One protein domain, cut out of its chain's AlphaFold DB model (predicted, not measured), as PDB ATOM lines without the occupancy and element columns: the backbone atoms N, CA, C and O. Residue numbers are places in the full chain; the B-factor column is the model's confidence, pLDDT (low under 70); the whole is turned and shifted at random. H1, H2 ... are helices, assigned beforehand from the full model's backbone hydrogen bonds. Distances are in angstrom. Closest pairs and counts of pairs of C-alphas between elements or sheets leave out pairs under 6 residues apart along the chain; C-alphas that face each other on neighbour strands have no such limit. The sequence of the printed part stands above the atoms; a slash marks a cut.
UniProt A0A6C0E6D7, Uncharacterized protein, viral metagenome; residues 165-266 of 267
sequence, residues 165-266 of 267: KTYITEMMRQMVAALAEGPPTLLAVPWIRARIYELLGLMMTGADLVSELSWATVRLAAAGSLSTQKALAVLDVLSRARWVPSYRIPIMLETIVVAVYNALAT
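This is residues 165 to 266 of the 267 residues of an uncharacterized protein of viral metagenome (UniProt A0A6C0E6D7). Three helices, H3, H4 and H5, make an up-and-down bundle, and a pair of antiparallel helices, H1 and H2, lies slanted across one side of it, away from H4. H1 crosses both H3 and H5, H2 crosses H5 alone, and H5 is the hub that touches the other four helices. The printed part has 102 residues with five named helices, in the order H1 H2 H3 H4 H5, and no named strand; the class is all helix. The whole is compact, with a radius of gyration of the C-alphas of 12.6 A, and the C-alphas span 36 by 26 by 23 A.

Begin with H3, residues 206 to 222; find C-alpha 206 at (-18.746, 38.330, 11.571) and follow the helix for 24.2 A to C-alpha 222. H4, residues 228 to 240, comes next and measures 18.5 A. H5, residues 249 to 264, runs 22.4 A and ends with C-alpha 264 at (-36.724, 32.192, 8.072). Go back to C-alpha 165 at (-28.498, 44.303, 19.579), where H1, residues 165 to 181, sets out on its 25.0 A. H2, residues 188 to 200, measures 18.4 A.

Start in the bundle, where each helix runs against the one before it in the chain. H3 and H4 form a helical hairpin at a shallow tilt of 12 degrees, with the closest C-alphas, those of Thr 217 and Ala 231, 5.8 A apart. H4 and H5 form another, at 26 degrees; look at the C-alphas of Val 234 and Ala 263, the closest at 5.3 A. H3 touches H5 with residues 206 to 209 alone, the closest C-alphas being those of Gly 206 and Leu 253, at 6.5 A. Now move outward to H1, which touches H3 at a steep tilt of 62 degrees, with the closest C-alphas, those of Thr 169 and Ala 216, 4.9 A apart. Its residues 175 to 179 alone touch H5, where the closest C-alphas are those of Met 175 and Tyr 261, at 6.5 A. H2 touches H5 at a steep tilt of 50 degrees, with the closest C-alphas, those of Arg 193 and Glu 254, 6.3 A apart. H1 and H2 run opposite ways at 2 degrees and are close but not clearly touching. H4 is apart from H1 and H2. Every O i to N i+4 pair is within hydrogen-bond range in H2, H3, H4 and H5, and 12 of 13 are in H1.

The C-alphas farthest apart, those of Gly 224 and Tyr 247, are 37.8 A apart. The printed part has no cut, and no link is long. The mean pLDDT of the printed part is 84.6; look for values under 70 at residues 201 to 203 and 244 to 248.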
ATOM      1  N   LYS A 165     -27.569  45.413  19.300       78.69
ATOM      2  CA  LYS A 165     -28.498  44.303  19.579       78.69
ATOM      3  C   LYS A 165     -29.939  44.642  19.188       78.69
ATOM      4  O   LYS A 165     -30.623  43.839  18.559       78.69
ATOM      5  N   THR A 166     -30.402  45.843  19.549       78.06
ATOM      6  CA  THR A 166     -31.750  46.345  19.228       78.06
ATOM      7  C   THR A 166     -31.938  46.460  17.718       78.06
ATOM      8  O   THR A 166     -32.950  46.001  17.200       78.06
ATOM      9  N   TYR A 167     -30.951  47.018  17.016       82.56
ATOM     10  CA  TYR A 167     -30.962  47.159  15.564       82.56
ATOM     11  C   TYR A 167     -30.990  45.794  14.858       82.56
ATOM     12  O   TYR A 167     -31.802  45.596  13.964       82.56
ATOM     13  N   ILE A 168     -30.176  44.823  15.286       86.94
ATOM     14  CA  ILE A 168     -30.146  43.472  14.690       86.94
ATOM     15  C   ILE A 168     -31.441  42.707  14.980       86.94
ATOM     16  O   ILE A 168     -31.973  42.037  14.100       86.94
ATOM     17  N   THR A 169     -31.998  42.863  16.184       86.31
ATOM     18  CA  THR A 169     -33.312  42.298  16.535       86.31
ATOM     19  C   THR A 169     -34.423  42.892  15.670       86.31
ATOM     20  O   THR A 169     -35.316  42.173  15.233       86.31
ATOM     21  N   GLU A 170     -34.363  44.194  15.391       83.94
ATOM     22  CA  GLU A 170     -35.331  44.884  14.540       83.94
ATOM     23  C   GLU A 170     -35.152  44.534  13.054       83.94
ATOM     24  O   GLU A 170     -36.132  44.266  12.369       83.94
ATOM     25  N   MET A 171     -33.914  44.408  12.573       88.06
ATOM     26  CA  MET A 171     -33.599  43.870  11.246       88.06
ATOM     27  C   MET A 171     -34.168  42.449  11.078       88.06
ATOM     28  O   MET A 171     -34.777  42.147  10.053       88.06
ATOM     29  N   MET A 172     -34.032  41.594  12.095       89.56
ATOM     30  CA  MET A 172     -34.595  40.242  12.080       89.56
ATOM     31  C   MET A 172     -36.133  40.244  12.163       89.56
ATOM     32  O   MET A 172     -36.780  39.446  11.487       89.56
ATOM     33  N   ARG A 173     -36.745  41.171  12.915       86.06
ATOM     34  CA  ARG A 173     -38.204  41.385  12.896       86.06
ATOM     35  C   ARG A 173     -38.690  41.812  11.509       86.06
ATOM     36  O   ARG A 173     -39.686  41.272  11.038       86.06
ATOM     37  N   GLN A 174     -37.986  42.730  10.847       85.12
ATOM     38  CA  GLN A 174     -38.313  43.198   9.493       85.12
ATOM     39  C   GLN A 174     -38.234  42.058   8.468       85.12
ATOM     40  O   GLN A 174     -39.113  41.951   7.619       85.12
ATOM     41  N   MET A 175     -37.266  41.145   8.601       88.19
ATOM     42  CA  MET A 175     -37.214  39.912   7.802       88.19
ATOM     43  C   MET A 175     -38.429  39.009   8.025       88.19
ATOM     44  O   MET A 175     -39.033  38.549   7.062       88.19
ATOM     45  N   VAL A 176     -38.805  38.755   9.284       86.62
ATOM     46  CA  VAL A 176     -39.978  37.923   9.608       86.62
ATOM     47  C   VAL A 176     -41.270  38.548   9.072       86.62
ATOM     48  O   VAL A 176     -42.106  37.827   8.535       86.62
ATOM     49  N   ALA A 177     -41.415  39.873   9.172       84.12
ATOM     50  CA  ALA A 177     -42.564  40.603   8.642       84.12
ATOM     51  C   ALA A 177     -42.635  40.542   7.106       84.12
ATOM     52  O   ALA A 177     -43.671  40.169   6.567       84.12
ATOM     53  N   ALA A 178     -41.526  40.805   6.403       82.50
ATOM     54  CA  ALA A 178     -41.467  40.708   4.941       82.50
ATOM     55  C   ALA A 178     -41.818  39.295   4.431       82.50
ATOM     56  O   ALA A 178     -42.473  39.140   3.404       82.50
ATOM     57  N   LEU A 179     -41.452  38.253   5.185       84.56
ATOM     58  CA  LEU A 179     -41.778  36.861   4.856       84.56
ATOM     59  C   LEU A 179     -43.236  36.463   5.128       84.56
ATOM     60  O   LEU A 179     -43.638  35.359   4.754       84.56
ATOM     61  N   ALA A 180     -44.034  37.330   5.756       79.44
ATOM     62  CA  ALA A 180     -45.488  37.184   5.799       79.44
ATOM     63  C   ALA A 180     -46.158  37.691   4.506       79.44
ATOM     64  O   ALA A 180     -47.253  37.241   4.178       79.44
ATOM     65  N   GLU A 181     -45.500  38.587   3.761       77.69
ATOM     66  CA  GLU A 181     -45.991  39.138   2.489       77.69
ATOM     67  C   GLU A 181     -45.640  38.239   1.289       77.69
ATOM     68  O   GLU A 181     -46.370  38.208   0.298       77.69
ATOM     69  N   GLY A 182     -44.548  37.469   1.371       77.50
ATOM     70  CA  GLY A 182     -44.161  36.516   0.330       77.50
ATOM     71  C   GLY A 182     -42.823  35.809   0.583       77.50
ATOM     72  O   GLY A 182     -42.140  36.087   1.565       77.50
ATOM     73  N   PRO A 183     -42.421  34.869  -0.293       84.31
ATOM     74  CA  PRO A 183     -41.119  34.205  -0.201       84.31
ATOM     75  C   PRO A 183     -39.950  35.172  -0.495       84.31
ATOM     76  O   PRO A 183     -40.159  36.229  -1.096       84.31
ATOM     77  N   PRO A 184     -38.698  34.811  -0.147       84.38
ATOM     78  CA  PRO A 184     -37.516  35.578  -0.526       84.38
ATOM     79  C   PRO A 184     -37.449  35.827  -2.037       84.38
ATOM     80  O   PRO A 184     -37.547  34.898  -2.838       84.38
ATOM     81  N   THR A 185     -37.220  37.080  -2.432       82.94
ATOM     82  CA  THR A 185     -36.989  37.468  -3.831       82.94
ATOM     83  C   THR A 185     -35.693  38.266  -3.961       82.94
ATOM     84  O   THR A 185     -35.159  38.783  -2.977       82.94
ATOM     85  N   LEU A 186     -35.198  38.426  -5.192       80.50
ATOM     86  CA  LEU A 186     -34.014  39.248  -5.476       80.50
ATOM     87  C   LEU A 186     -34.184  40.723  -5.057       80.50
ATOM     88  O   LEU A 186     -33.187  41.400  -4.815       80.50
ATOM     89  N   LEU A 187     -35.423  41.206  -4.893       78.00
ATOM     90  CA  LEU A 187     -35.721  42.554  -4.391       78.00
ATOM     91  C   LEU A 187     -35.300  42.758  -2.924       78.00
ATOM     92  O   LEU A 187     -35.093  43.895  -2.505       78.00
ATOM     93  N   ALA A 188     -35.103  41.683  -2.153       77.94
ATOM     94  CA  ALA A 188     -34.560  41.769  -0.798       77.94
ATOM     95  C   ALA A 188     -33.046  42.061  -0.778       77.94
ATOM     96  O   ALA A 188     -32.537  42.572   0.220       77.94
ATOM     97  N   VAL A 189     -32.306  41.778  -1.859       78.81
ATOM     98  CA  VAL A 189     -30.834  41.899  -1.883       78.81
ATOM     99  C   VAL A 189     -30.351  43.349  -1.698       78.81
ATOM    100  O   VAL A 189     -29.476  43.553  -0.855       78.81
ATOM    101  N   PRO A 190     -30.908  44.378  -2.377       78.19
ATOM    102  CA  PRO A 190     -30.554  45.775  -2.106       78.19
ATOM    103  C   PRO A 190     -30.831  46.207  -0.659       78.19
ATOM    104  O   PRO A 190     -30.029  46.939  -0.080       78.19
ATOM    105  N   TRP A 191     -31.924  45.725  -0.055       84.12
ATOM    106  CA  TRP A 191     -32.266  46.021   1.340       84.12
ATOM    107  C   TRP A 191     -31.287  45.359   2.319       84.12
ATOM    108  O   TRP A 191     -30.748  46.042   3.191       84.12
ATOM    109  N   ILE A 192     -30.977  44.068   2.134       82.94
ATOM    110  CA  ILE A 192     -29.962  43.357   2.933       82.94
ATOM    111  C   ILE A 192     -28.621  44.089   2.833       82.94
ATOM    112  O   ILE A 192     -28.005  44.385   3.855       82.94
ATOM    113  N   ARG A 193     -28.197  44.447   1.617       79.88
ATOM    114  CA  ARG A 193     -26.955  45.189   1.376       79.88
ATOM    115  C   ARG A 193     -26.923  46.522   2.122       79.88
ATOM    116  O   ARG A 193     -25.933  46.804   2.791       79.88
ATOM    117  N   ALA A 194     -27.996  47.313   2.069       73.44
ATOM    118  CA  ALA A 194     -28.085  48.573   2.811       73.44
ATOM    119  C   ALA A 194     -27.897  48.360   4.326       73.44
ATOM    120  O   ALA A 194     -27.087  49.051   4.947       73.44
ATOM    121  N   ARG A 195     -28.545  47.337   4.902       81.19
ATOM    122  CA  ARG A 195     -28.367  46.956   6.314       81.19
ATOM    123  C   ARG A 195     -26.935  46.519   6.629       81.19
ATOM    124  O   ARG A 195     -26.396  46.915   7.659       81.19
ATOM    125  N   ILE A 196     -26.276  45.772   5.742       83.50
ATOM    126  CA  ILE A 196     -24.859  45.418   5.916       83.50
ATOM    127  C   ILE A 196     -23.960  46.660   5.908       83.50
ATOM    128  O   ILE A 196     -23.094  46.767   6.773       83.50
ATOM    129  N   TYR A 197     -24.166  47.629   5.013       76.38
ATOM    130  CA  TYR A 197     -23.377  48.870   5.019       76.38
ATOM    131  C   TYR A 197     -23.620  49.736   6.267       76.38
ATOM    132  O   TYR A 197     -22.663  50.290   6.812       76.38
ATOM    133  N   GLU A 198     -24.853  49.795   6.781       73.62
ATOM    134  CA  GLU A 198     -25.161  50.425   8.076       73.62
ATOM    135  C   GLU A 198     -24.398  49.736   9.230       73.62
ATOM    136  O   GLU A 198     -23.761  50.408  10.044       73.62
ATOM    137  N   LEU A 199     -24.380  48.399   9.266       76.25
ATOM    138  CA  LEU A 199     -23.667  47.595  10.270       76.25
ATOM    139  C   LEU A 199     -22.133  47.687  10.161       76.25
ATOM    140  O   LEU A 199     -21.437  47.706  11.179       76.25
ATOM    141  N   LEU A 200     -21.592  47.799   8.947       71.00
ATOM    142  CA  LEU A 200     -20.170  48.064   8.702       71.00
ATOM    143  C   LEU A 200     -19.762  49.447   9.222       71.00
ATOM    144  O   LEU A 200     -18.697  49.584   9.823       71.00
ATOM    145  N   GLY A 201     -20.633  50.452   9.086       62.25
ATOM    146  CA  GLY A 201     -20.459  51.769   9.710       62.25
ATOM    147  C   GLY A 201     -20.407  51.734  11.246       62.25
ATOM    148  O   GLY A 201     -19.915  52.676  11.868       62.25
ATOM    149  N   LEU A 202     -20.860  50.636  11.861       66.06
ATOM    150  CA  LEU A 202     -20.795  50.366  13.302       66.06
ATOM    151  C   LEU A 202     -19.610  49.459  13.698       66.06
ATOM    152  O   LEU A 202     -19.521  49.057  14.857       66.06
ATOM    153  N   MET A 203     -18.681  49.182  12.771       69.25
ATOM    154  CA  MET A 203     -17.482  48.345  12.962       69.25
ATOM    155  C   MET A 203     -17.783  46.894  13.372       69.25
ATOM    156  O   MET A 203     -17.015  46.275  14.110       69.25
ATOM    157  N   MET A 204     -18.906  46.342  12.906       75.56
ATOM    158  CA  MET A 204     -19.340  45.005  13.305       75.56
ATOM    159  C   MET A 204     -18.548  43.885  12.617       75.56
ATOM    160  O   MET A 204     -18.372  43.891  11.397       75.56
ATOM    161  N   THR A 205     -18.100  42.889  13.387       79.12
ATOM    162  CA  THR A 205     -17.425  41.698  12.850       79.12
ATOM    163  C   THR A 205     -18.413  40.570  12.527       79.12
ATOM    164  O   THR A 205     -19.575  40.591  12.932       79.12
ATOM    165  N   GLY A 206     -17.946  39.536  11.817       79.81
ATOM    166  CA  GLY A 206     -18.746  38.330  11.571       79.81
ATOM    167  C   GLY A 206     -19.115  37.569  12.852       79.81
ATOM    168  O   GLY A 206     -20.225  37.053  12.940       79.81
ATOM    169  N   ALA A 207     -18.236  37.567  13.861       80.44
ATOM    170  CA  ALA A 207     -18.521  36.968  15.165       80.44
ATOM    171  C   ALA A 207     -19.644  37.722  15.894       80.44
ATOM    172  O   ALA A 207     -20.566  37.097  16.420       80.44
ATOM    173  N   ASP A 208     -19.598  39.058  15.868       83.94
ATOM    174  CA  ASP A 208     -20.643  39.906  16.448       83.94
ATOM    175  C   ASP A 208     -21.984  39.676  15.734       83.94
ATOM    176  O   ASP A 208     -22.995  39.444  16.393       83.94
ATOM    177  N   LEU A 209     -21.992  39.651  14.392       89.69
ATOM    178  CA  LEU A 209     -23.201  39.377  13.605       89.69
ATOM    179  C   LEU A 209     -23.836  38.036  13.997       89.69
ATOM    180  O   LEU A 209     -25.035  37.983  14.260       89.69
ATOM    181  N   VAL A 210     -23.046  36.959  14.038       90.06
ATOM    182  CA  VAL A 210     -23.542  35.610  14.358       90.06
ATOM    183  C   VAL A 210     -24.049  35.534  15.801       90.06
ATOM    184  O   VAL A 210     -25.123  34.979  16.040       90.06
ATOM    185  N   SER A 211     -23.328  36.134  16.752       87.38
ATOM    186  CA  SER A 211     -23.718  36.195  18.167       87.38
ATOM    187  C   SER A 211     -25.044  36.940  18.368       87.38
ATOM    188  O   SER A 211     -25.977  36.416  18.982       87.38
ATOM    189  N   GLU A 212     -25.180  38.136  17.791       89.69
ATOM    190  CA  GLU A 212     -26.382  38.957  17.962       89.69
ATOM    191  C   GLU A 212     -27.583  38.437  17.162       89.69
ATOM    192  O   GLU A 212     -28.708  38.522  17.655       89.69
ATOM    193  N   LEU A 213     -27.379  37.836  15.981       94.19
ATOM    194  CA  LEU A 213     -28.447  37.121  15.272       94.19
ATOM    195  C   LEU A 213     -28.922  35.901  16.072       94.19
ATOM    196  O   LEU A 213     -30.127  35.678  16.173       94.19
ATOM    197  N   SER A 214     -28.012  35.147  16.698       92.94
ATOM    198  CA  SER A 214     -28.381  34.012  17.559       92.94
ATOM    199  C   SER A 214     -29.213  34.482  18.756       92.94
ATOM    200  O   SER A 214     -30.266  33.911  19.051       92.94
ATOM    201  N   TRP A 215     -28.802  35.578  19.405       90.06
ATOM    202  CA  TRP A 215     -29.553  36.189  20.505       90.06
ATOM    203  C   TRP A 215     -30.934  36.693  20.060       90.06
ATOM    204  O   TRP A 215     -31.936  36.398  20.715       90.06
ATOM    205  N   ALA A 216     -31.009  37.405  18.933       92.56
ATOM    206  CA  ALA A 216     -32.263  37.889  18.358       92.56
ATOM    207  C   ALA A 216     -33.217  36.731  18.018       92.56
ATOM    208  O   ALA A 216     -34.400  36.804  18.348       92.56
ATOM    209  N   THR A 217     -32.694  35.637  17.457       94.00
ATOM    210  CA  THR A 217     -33.453  34.419  17.128       94.00
ATOM    211  C   THR A 217     -34.129  33.840  18.369       94.00
ATOM    212  O   THR A 217     -35.349  33.671  18.393       94.00
ATOM    213  N   VAL A 218     -33.354  33.602  19.434       91.62
ATOM    214  CA  VAL A 218     -33.864  33.059  20.704       91.62
ATOM    215  C   VAL A 218     -34.882  34.008  21.343       91.62
ATOM    216  O   VAL A 218     -35.901  33.563  21.867       91.62
ATOM    217  N   ARG A 219     -34.653  35.325  21.276       89.81
ATOM    218  CA  ARG A 219     -35.553  36.335  21.858       89.81
ATOM    219  C   ARG A 219     -36.870  36.469  21.098       89.81
ATOM    220  O   ARG A 219     -37.905  36.596  21.747       89.81
ATOM    221  N   LEU A 220     -36.856  36.414  19.767       89.69
ATOM    222  CA  LEU A 220     -38.074  36.426  18.951       89.69
ATOM    223  C   LEU A 220     -38.877  35.130  19.124       89.69
ATOM    224  O   LEU A 220     -40.101  35.199  19.218       89.69
ATOM    225  N   ALA A 221     -38.208  33.980  19.253       91.06
ATOM    226  CA  ALA A 221     -38.861  32.707  19.557       91.06
ATOM    227  C   ALA A 221     -39.519  32.714  20.949       91.06
ATOM    228  O   ALA A 221     -40.704  32.415  21.077       91.06
ATOM    229  N   ALA A 222     -38.794  33.154  21.983       88.31
ATOM    230  CA  ALA A 222     -39.328  33.286  23.342       88.31
ATOM    231  C   ALA A 222     -40.482  34.304  23.450       88.31
ATOM    232  O   ALA A 222     -41.335  34.176  24.324       88.31
ATOM    233  N   ALA A 223     -40.528  35.301  22.561       88.00
ATOM    234  CA  ALA A 223     -41.619  36.269  22.457       88.00
ATOM    235  C   ALA A 223     -42.783  35.804  21.553       88.00
ATOM    236  O   ALA A 223     -43.663  36.607  21.245       88.00
ATOM    237  N   GLY A 224     -42.773  34.559  21.059       87.94
ATOM    238  CA  GLY A 224     -43.791  34.027  20.142       87.94
ATOM    239  C   GLY A 224     -43.810  34.676  18.750       87.94
ATOM    240  O   GLY A 224     -44.687  34.379  17.945       87.94
ATOM    241  N   SER A 225     -42.846  35.549  18.443       87.19
ATOM    242  CA  SER A 225     -42.718  36.235  17.147       87.19
ATOM    243  C   SER A 225     -42.052  35.364  16.072       87.19
ATOM    244  O   SER A 225     -42.016  35.747  14.908       87.19
ATOM    245  N   LEU A 226     -41.492  34.214  16.457       90.19
ATOM    246  CA  LEU A 226     -40.855  33.247  15.569       90.19
ATOM    247  C   LEU A 226     -41.208  31.826  16.032       90.19
ATOM    248  O   LEU A 226     -41.136  31.538  17.223       90.19
ATOM    249  N   SER A 227     -41.578  30.931  15.113       91.38
ATOM    250  CA  SER A 227     -41.853  29.534  15.471       91.38
ATOM    251  C   SER A 227     -40.563  28.786  15.824       91.38
ATOM    252  O   SER A 227     -39.498  29.067  15.270       91.38
ATOM    253  N   THR A 228     -40.655  27.783  16.704       91.38
ATOM    254  CA  THR A 228     -39.507  26.955  17.119       91.38
ATOM    255  C   THR A 228     -38.781  26.331  15.925       91.38
ATOM    256  O   THR A 228     -37.557  26.330  15.884       91.38
ATOM    257  N   GLN A 229     -39.525  25.867  14.916       92.25
ATOM    258  CA  GLN A 229     -38.983  25.287  13.684       92.25
ATOM    259  C   GLN A 229     -38.115  26.284  12.900       92.25
ATOM    260  O   GLN A 229     -36.973  25.975  12.567       92.25
ATOM    261  N   LYS A 230     -38.603  27.515  12.694       93.06
ATOM    262  CA  LYS A 230     -37.832  28.578  12.029       93.06
ATOM    263  C   LYS A 230     -36.646  29.047  12.874       93.06
ATOM    264  O   LYS A 230     -35.581  29.326  12.332       93.06
ATOM    265  N   ALA A 231     -36.801  29.103  14.197       93.50
ATOM    266  CA  ALA A 231     -35.708  29.433  15.108       93.50
ATOM    267  C   ALA A 231     -34.570  28.399  15.029       93.50
ATOM    268  O   ALA A 231     -33.407  28.781  14.925       93.50
ATOM    269  N   LEU A 232     -34.896  27.103  15.002       94.25
ATOM    270  CA  LEU A 232     -33.920  26.026  14.816       94.25
ATOM    271  C   LEU A 232     -33.246  26.088  13.437       94.25
ATOM    272  O   LEU A 232     -32.027  25.957  13.368       94.25
ATOM    273  N   ALA A 233     -33.996  26.355  12.363       95.06
ATOM    274  CA  ALA A 233     -33.433  26.516  11.019       95.06
ATOM    275  C   ALA A 233     -32.421  27.677  10.939       95.06
ATOM    276  O   ALA A 233     -31.347  27.533  10.354       95.06
ATOM    277  N   VAL A 234     -32.724  28.816  11.574       96.25
ATOM    278  CA  VAL A 234     -31.792  29.953  11.659       96.25
ATOM    279  C   VAL A 234     -30.557  29.606  12.493       96.25
ATOM    280  O   VAL A 234     -29.442  29.917  12.077       96.25
ATOM    281  N   LEU A 235     -30.722  28.941  13.640       95.44
ATOM    282  CA  LEU A 235     -29.593  28.542  14.488       95.44
ATOM    283  C   LEU A 235     -28.681  27.506  13.808       95.44
ATOM    284  O   LEU A 235     -27.465  27.600  13.961       95.44
ATOM    285  N   ASP A 236     -29.221  26.578  13.011       94.44
ATOM    286  CA  ASP A 236     -28.411  25.651  12.209       94.44
ATOM    287  C   ASP A 236     -27.546  26.405  11.186       94.44
ATOM    288  O   ASP A 236     -26.329  26.210  11.145       94.44
ATOM    289  N   VAL A 237     -28.132  27.348  10.437       95.38
ATOM    290  CA  VAL A 237     -27.387  28.216   9.508       95.38
ATOM    291  C   VAL A 237     -26.300  29.018  10.227       95.38
ATOM    292  O   VAL A 237     -25.160  29.057   9.761       95.38
ATOM    293  N   LEU A 238     -26.618  29.624  11.373       93.88
ATOM    294  CA  LEU A 238     -25.662  30.408  12.161       93.88
ATOM    295  C   LEU A 238     -24.534  29.543  12.745       93.88
ATOM    296  O   LEU A 238     -23.389  29.987  12.759       93.88
ATOM    297  N   SER A 239     -24.811  28.297  13.140       92.50
ATOM    298  CA  SER A 239     -23.788  27.358  13.629       92.50
ATOM    299  C   SER A 239     -22.774  26.950  12.550       92.50
ATOM    300  O   SER A 239     -21.623  26.639  12.853       92.50
ATOM    301  N   ARG A 240     -23.190  26.986  11.277       90.31
ATOM    302  CA  ARG A 240     -22.367  26.657  10.101       90.31
ATOM    303  C   ARG A 240     -21.735  27.890   9.449       90.31
ATOM    304  O   ARG A 240     -20.902  27.741   8.550       90.31
ATOM    305  N   ALA A 241     -22.118  29.095   9.873       88.44
ATOM    306  CA  ALA A 241     -21.643  30.351   9.308       88.44
ATOM    307  C   ALA A 241     -20.131  30.510   9.523       88.44
ATOM    308  O   ALA A 241     -19.651  30.658  10.644       88.44
ATOM    309  N   ARG A 242     -19.362  30.519   8.429       79.44
ATOM    310  CA  ARG A 242     -17.922  30.801   8.464       79.44
ATOM    311  C   ARG A 242     -17.675  32.263   8.127       79.44
ATOM    312  O   ARG A 242     -18.006  32.703   7.029       79.44
ATOM    313  N   TRP A 243     -17.029  32.993   9.030       73.38
ATOM    314  CA  TRP A 243     -16.482  34.322   8.760       73.38
ATOM    315  C   TRP A 243     -14.952  34.280   8.810       73.38
ATOM    316  O   TRP A 243     -14.362  33.587   9.634       73.38
ATOM    317  N   VAL A 244     -14.303  35.028   7.916       69.69
ATOM    318  CA  VAL A 244     -12.842  35.161   7.860       69.69
ATOM    319  C   VAL A 244     -12.518  36.653   7.779       69.69
ATOM    320  O   VAL A 244     -12.986  37.307   6.841       69.69
ATOM    321  N   PRO A 245     -11.735  37.217   8.722       60.31
ATOM    322  CA  PRO A 245     -11.287  38.606   8.649       60.31
ATOM    323  C   PRO A 245     -10.560  38.866   7.322       60.31
ATOM    324  O   PRO A 245      -9.479  38.337   7.077       60.31
ATOM    325  N   SER A 246     -11.187  39.620   6.419       64.38
ATOM    326  CA  SER A 246     -10.706  39.811   5.046       64.38
ATOM    327  C   SER A 246     -11.370  41.020   4.382       64.38
ATOM    328  O   SER A 246     -12.381  41.529   4.856       64.38
ATOM    329  N   TYR A 247     -10.870  41.444   3.220       56.47
ATOM    330  CA  TYR A 247     -11.539  42.463   2.395       56.47
ATOM    331  C   TYR A 247     -12.948  42.041   1.923       56.47
ATOM    332  O   TYR A 247     -13.717  42.874   1.454       56.47
ATOM    333  N   ARG A 248     -13.306  40.755   2.052       63.94
ATOM    334  CA  ARG A 248     -14.613  40.209   1.663       63.94
ATOM    335  C   ARG A 248     -15.678  40.334   2.753       63.94
ATOM    336  O   ARG A 248     -16.793  39.891   2.503       63.94
ATOM    337  N   ILE A 249     -15.380  40.929   3.919       75.94
ATOM    338  CA  ILE A 249     -16.344  41.067   5.031       75.94
ATOM    339  C   ILE A 249     -17.743  41.513   4.557       75.94
ATOM    340  O   ILE A 249     -18.680  40.809   4.918       75.94
ATOM    341  N   PRO A 250     -17.939  42.549   3.707       80.69
ATOM    342  CA  PRO A 250     -19.281  42.926   3.244       80.69
ATOM    343  C   PRO A 250     -20.042  41.762   2.592       80.69
ATOM    344  O   PRO A 250     -21.156  41.448   2.994       80.69
ATOM    345  N   ILE A 251     -19.393  41.043   1.670       84.12
ATOM    346  CA  ILE A 251     -19.956  39.875   0.973       84.12
ATOM    347  C   ILE A 251     -20.217  38.724   1.955       84.12
ATOM    348  O   ILE A 251     -21.220  38.022   1.830       84.12
ATOM    349  N   MET A 252     -19.348  38.520   2.950       85.75
ATOM    350  CA  MET A 252     -19.538  37.479   3.967       85.75
ATOM    351  C   MET A 252     -20.728  37.787   4.885       85.75
ATOM    352  O   MET A 252     -21.527  36.894   5.149       85.75
ATOM    353  N   LEU A 253     -20.882  39.038   5.329       89.94
ATOM    354  CA  LEU A 253     -22.032  39.462   6.133       89.94
ATOM    355  C   LEU A 253     -23.331  39.406   5.306       89.94
ATOM    356  O   LEU A 253     -24.327  38.885   5.802       89.94
ATOM    357  N   GLU A 254     -23.310  39.840   4.036       90.75
ATOM    358  CA  GLU A 254     -24.431  39.654   3.095       90.75
ATOM    359  C   GLU A 254     -24.801  38.168   2.972       90.75
ATOM    360  O   GLU A 254     -25.973  37.821   3.097       90.75
ATOM    361  N   THR A 255     -23.819  37.275   2.808       91.38
ATOM    362  CA  THR A 255     -24.048  35.823   2.688       91.38
ATOM    363  C   THR A 255     -24.699  35.238   3.944       91.38
ATOM    364  O   THR A 255     -25.653  34.469   3.833       91.38
ATOM    365  N   ILE A 256     -24.228  35.619   5.138       93.69
ATOM    366  CA  ILE A 256     -24.807  35.175   6.417       93.69
ATOM    367  C   ILE A 256     -26.258  35.652   6.537       93.69
ATOM    368  O   ILE A 256     -27.141  34.857   6.854       93.69
ATOM    369  N   VAL A 257     -26.527  36.927   6.243       93.88
ATOM    370  CA  VAL A 257     -27.878  37.491   6.353       93.88
ATOM    371  C   VAL A 257     -28.835  36.911   5.306       93.88
ATOM    372  O   VAL A 257     -29.973  36.599   5.648       93.88
ATOM    373  N   VAL A 258     -28.391  36.682   4.067       93.31
ATOM    374  CA  VAL A 258     -29.183  35.984   3.038       93.31
ATOM    375  C   VAL A 258     -29.496  34.547   3.464       93.31
ATOM    376  O   VAL A 258     -30.631  34.098   3.309       93.31
ATOM    377  N   ALA A 259     -28.532  33.827   4.044       93.38
ATOM    378  CA  ALA A 259     -28.759  32.470   4.533       93.38
ATOM    379  C   ALA A 259     -29.771  32.436   5.696       93.38
ATOM    380  O   ALA A 259     -30.666  31.592   5.695       93.38
ATOM    381  N   VAL A 260     -29.699  33.389   6.635       94.69
ATOM    382  CA  VAL A 260     -30.708  33.564   7.698       94.69
ATOM    383  C   VAL A 260     -32.080  33.918   7.118       94.69
ATOM    384  O   VAL A 260     -33.079  33.345   7.542       94.69
ATOM    385  N   TYR A 261     -32.152  34.803   6.122       93.31
ATOM    386  CA  TYR A 261     -33.414  35.177   5.474       93.31
ATOM    387  C   TYR A 261     -34.084  33.981   4.780       93.31
ATOM    388  O   TYR A 261     -35.285  33.764   4.928       93.31
ATOM    389  N   ASN A 262     -33.296  33.139   4.107       92.38
ATOM    390  CA  ASN A 262     -33.779  31.895   3.512       92.38
ATOM    391  C   ASN A 262     -34.199  30.859   4.574       92.38
ATOM    392  O   ASN A 262     -35.208  30.183   4.390       92.38
ATOM    393  N   ALA A 263     -33.489  30.761   5.702       92.62
ATOM    394  CA  ALA A 263     -33.885  29.898   6.818       92.62
ATOM    395  C   ALA A 263     -35.203  30.349   7.472       92.62
ATOM    396  O   ALA A 263     -36.053  29.528   7.792       92.62
ATOM    397  N   LEU A 264     -35.439  31.657   7.605       90.81
ATOM    398  CA  LEU A 264     -36.724  32.192   8.072       90.81
ATOM    399  C   LEU A 264     -37.890  31.881   7.115       90.81
ATOM    400  O   LEU A 264     -39.051  31.883   7.537       90.81
ATOM    401  N   ALA A 265     -37.598  31.611   5.841       88.81
ATOM    402  CA  ALA A 265     -38.578  31.254   4.822       88.81
ATOM    403  C   ALA A 265     -38.910  29.752   4.767       88.81
ATOM    404  O   ALA A 265     -39.867  29.379   4.082       88.81
ATOM    405  N   THR A 266     -38.182  28.882   5.481       80.88
ATOM    406  CA  THR A 266     -38.569  27.466   5.578       80.88
ATOM    407  C   THR A 266     -39.923  27.347   6.275       80.88
ATOM    408  O   THR A 266     -40.200  28.077   7.231       80.88
TER     409      THR A 266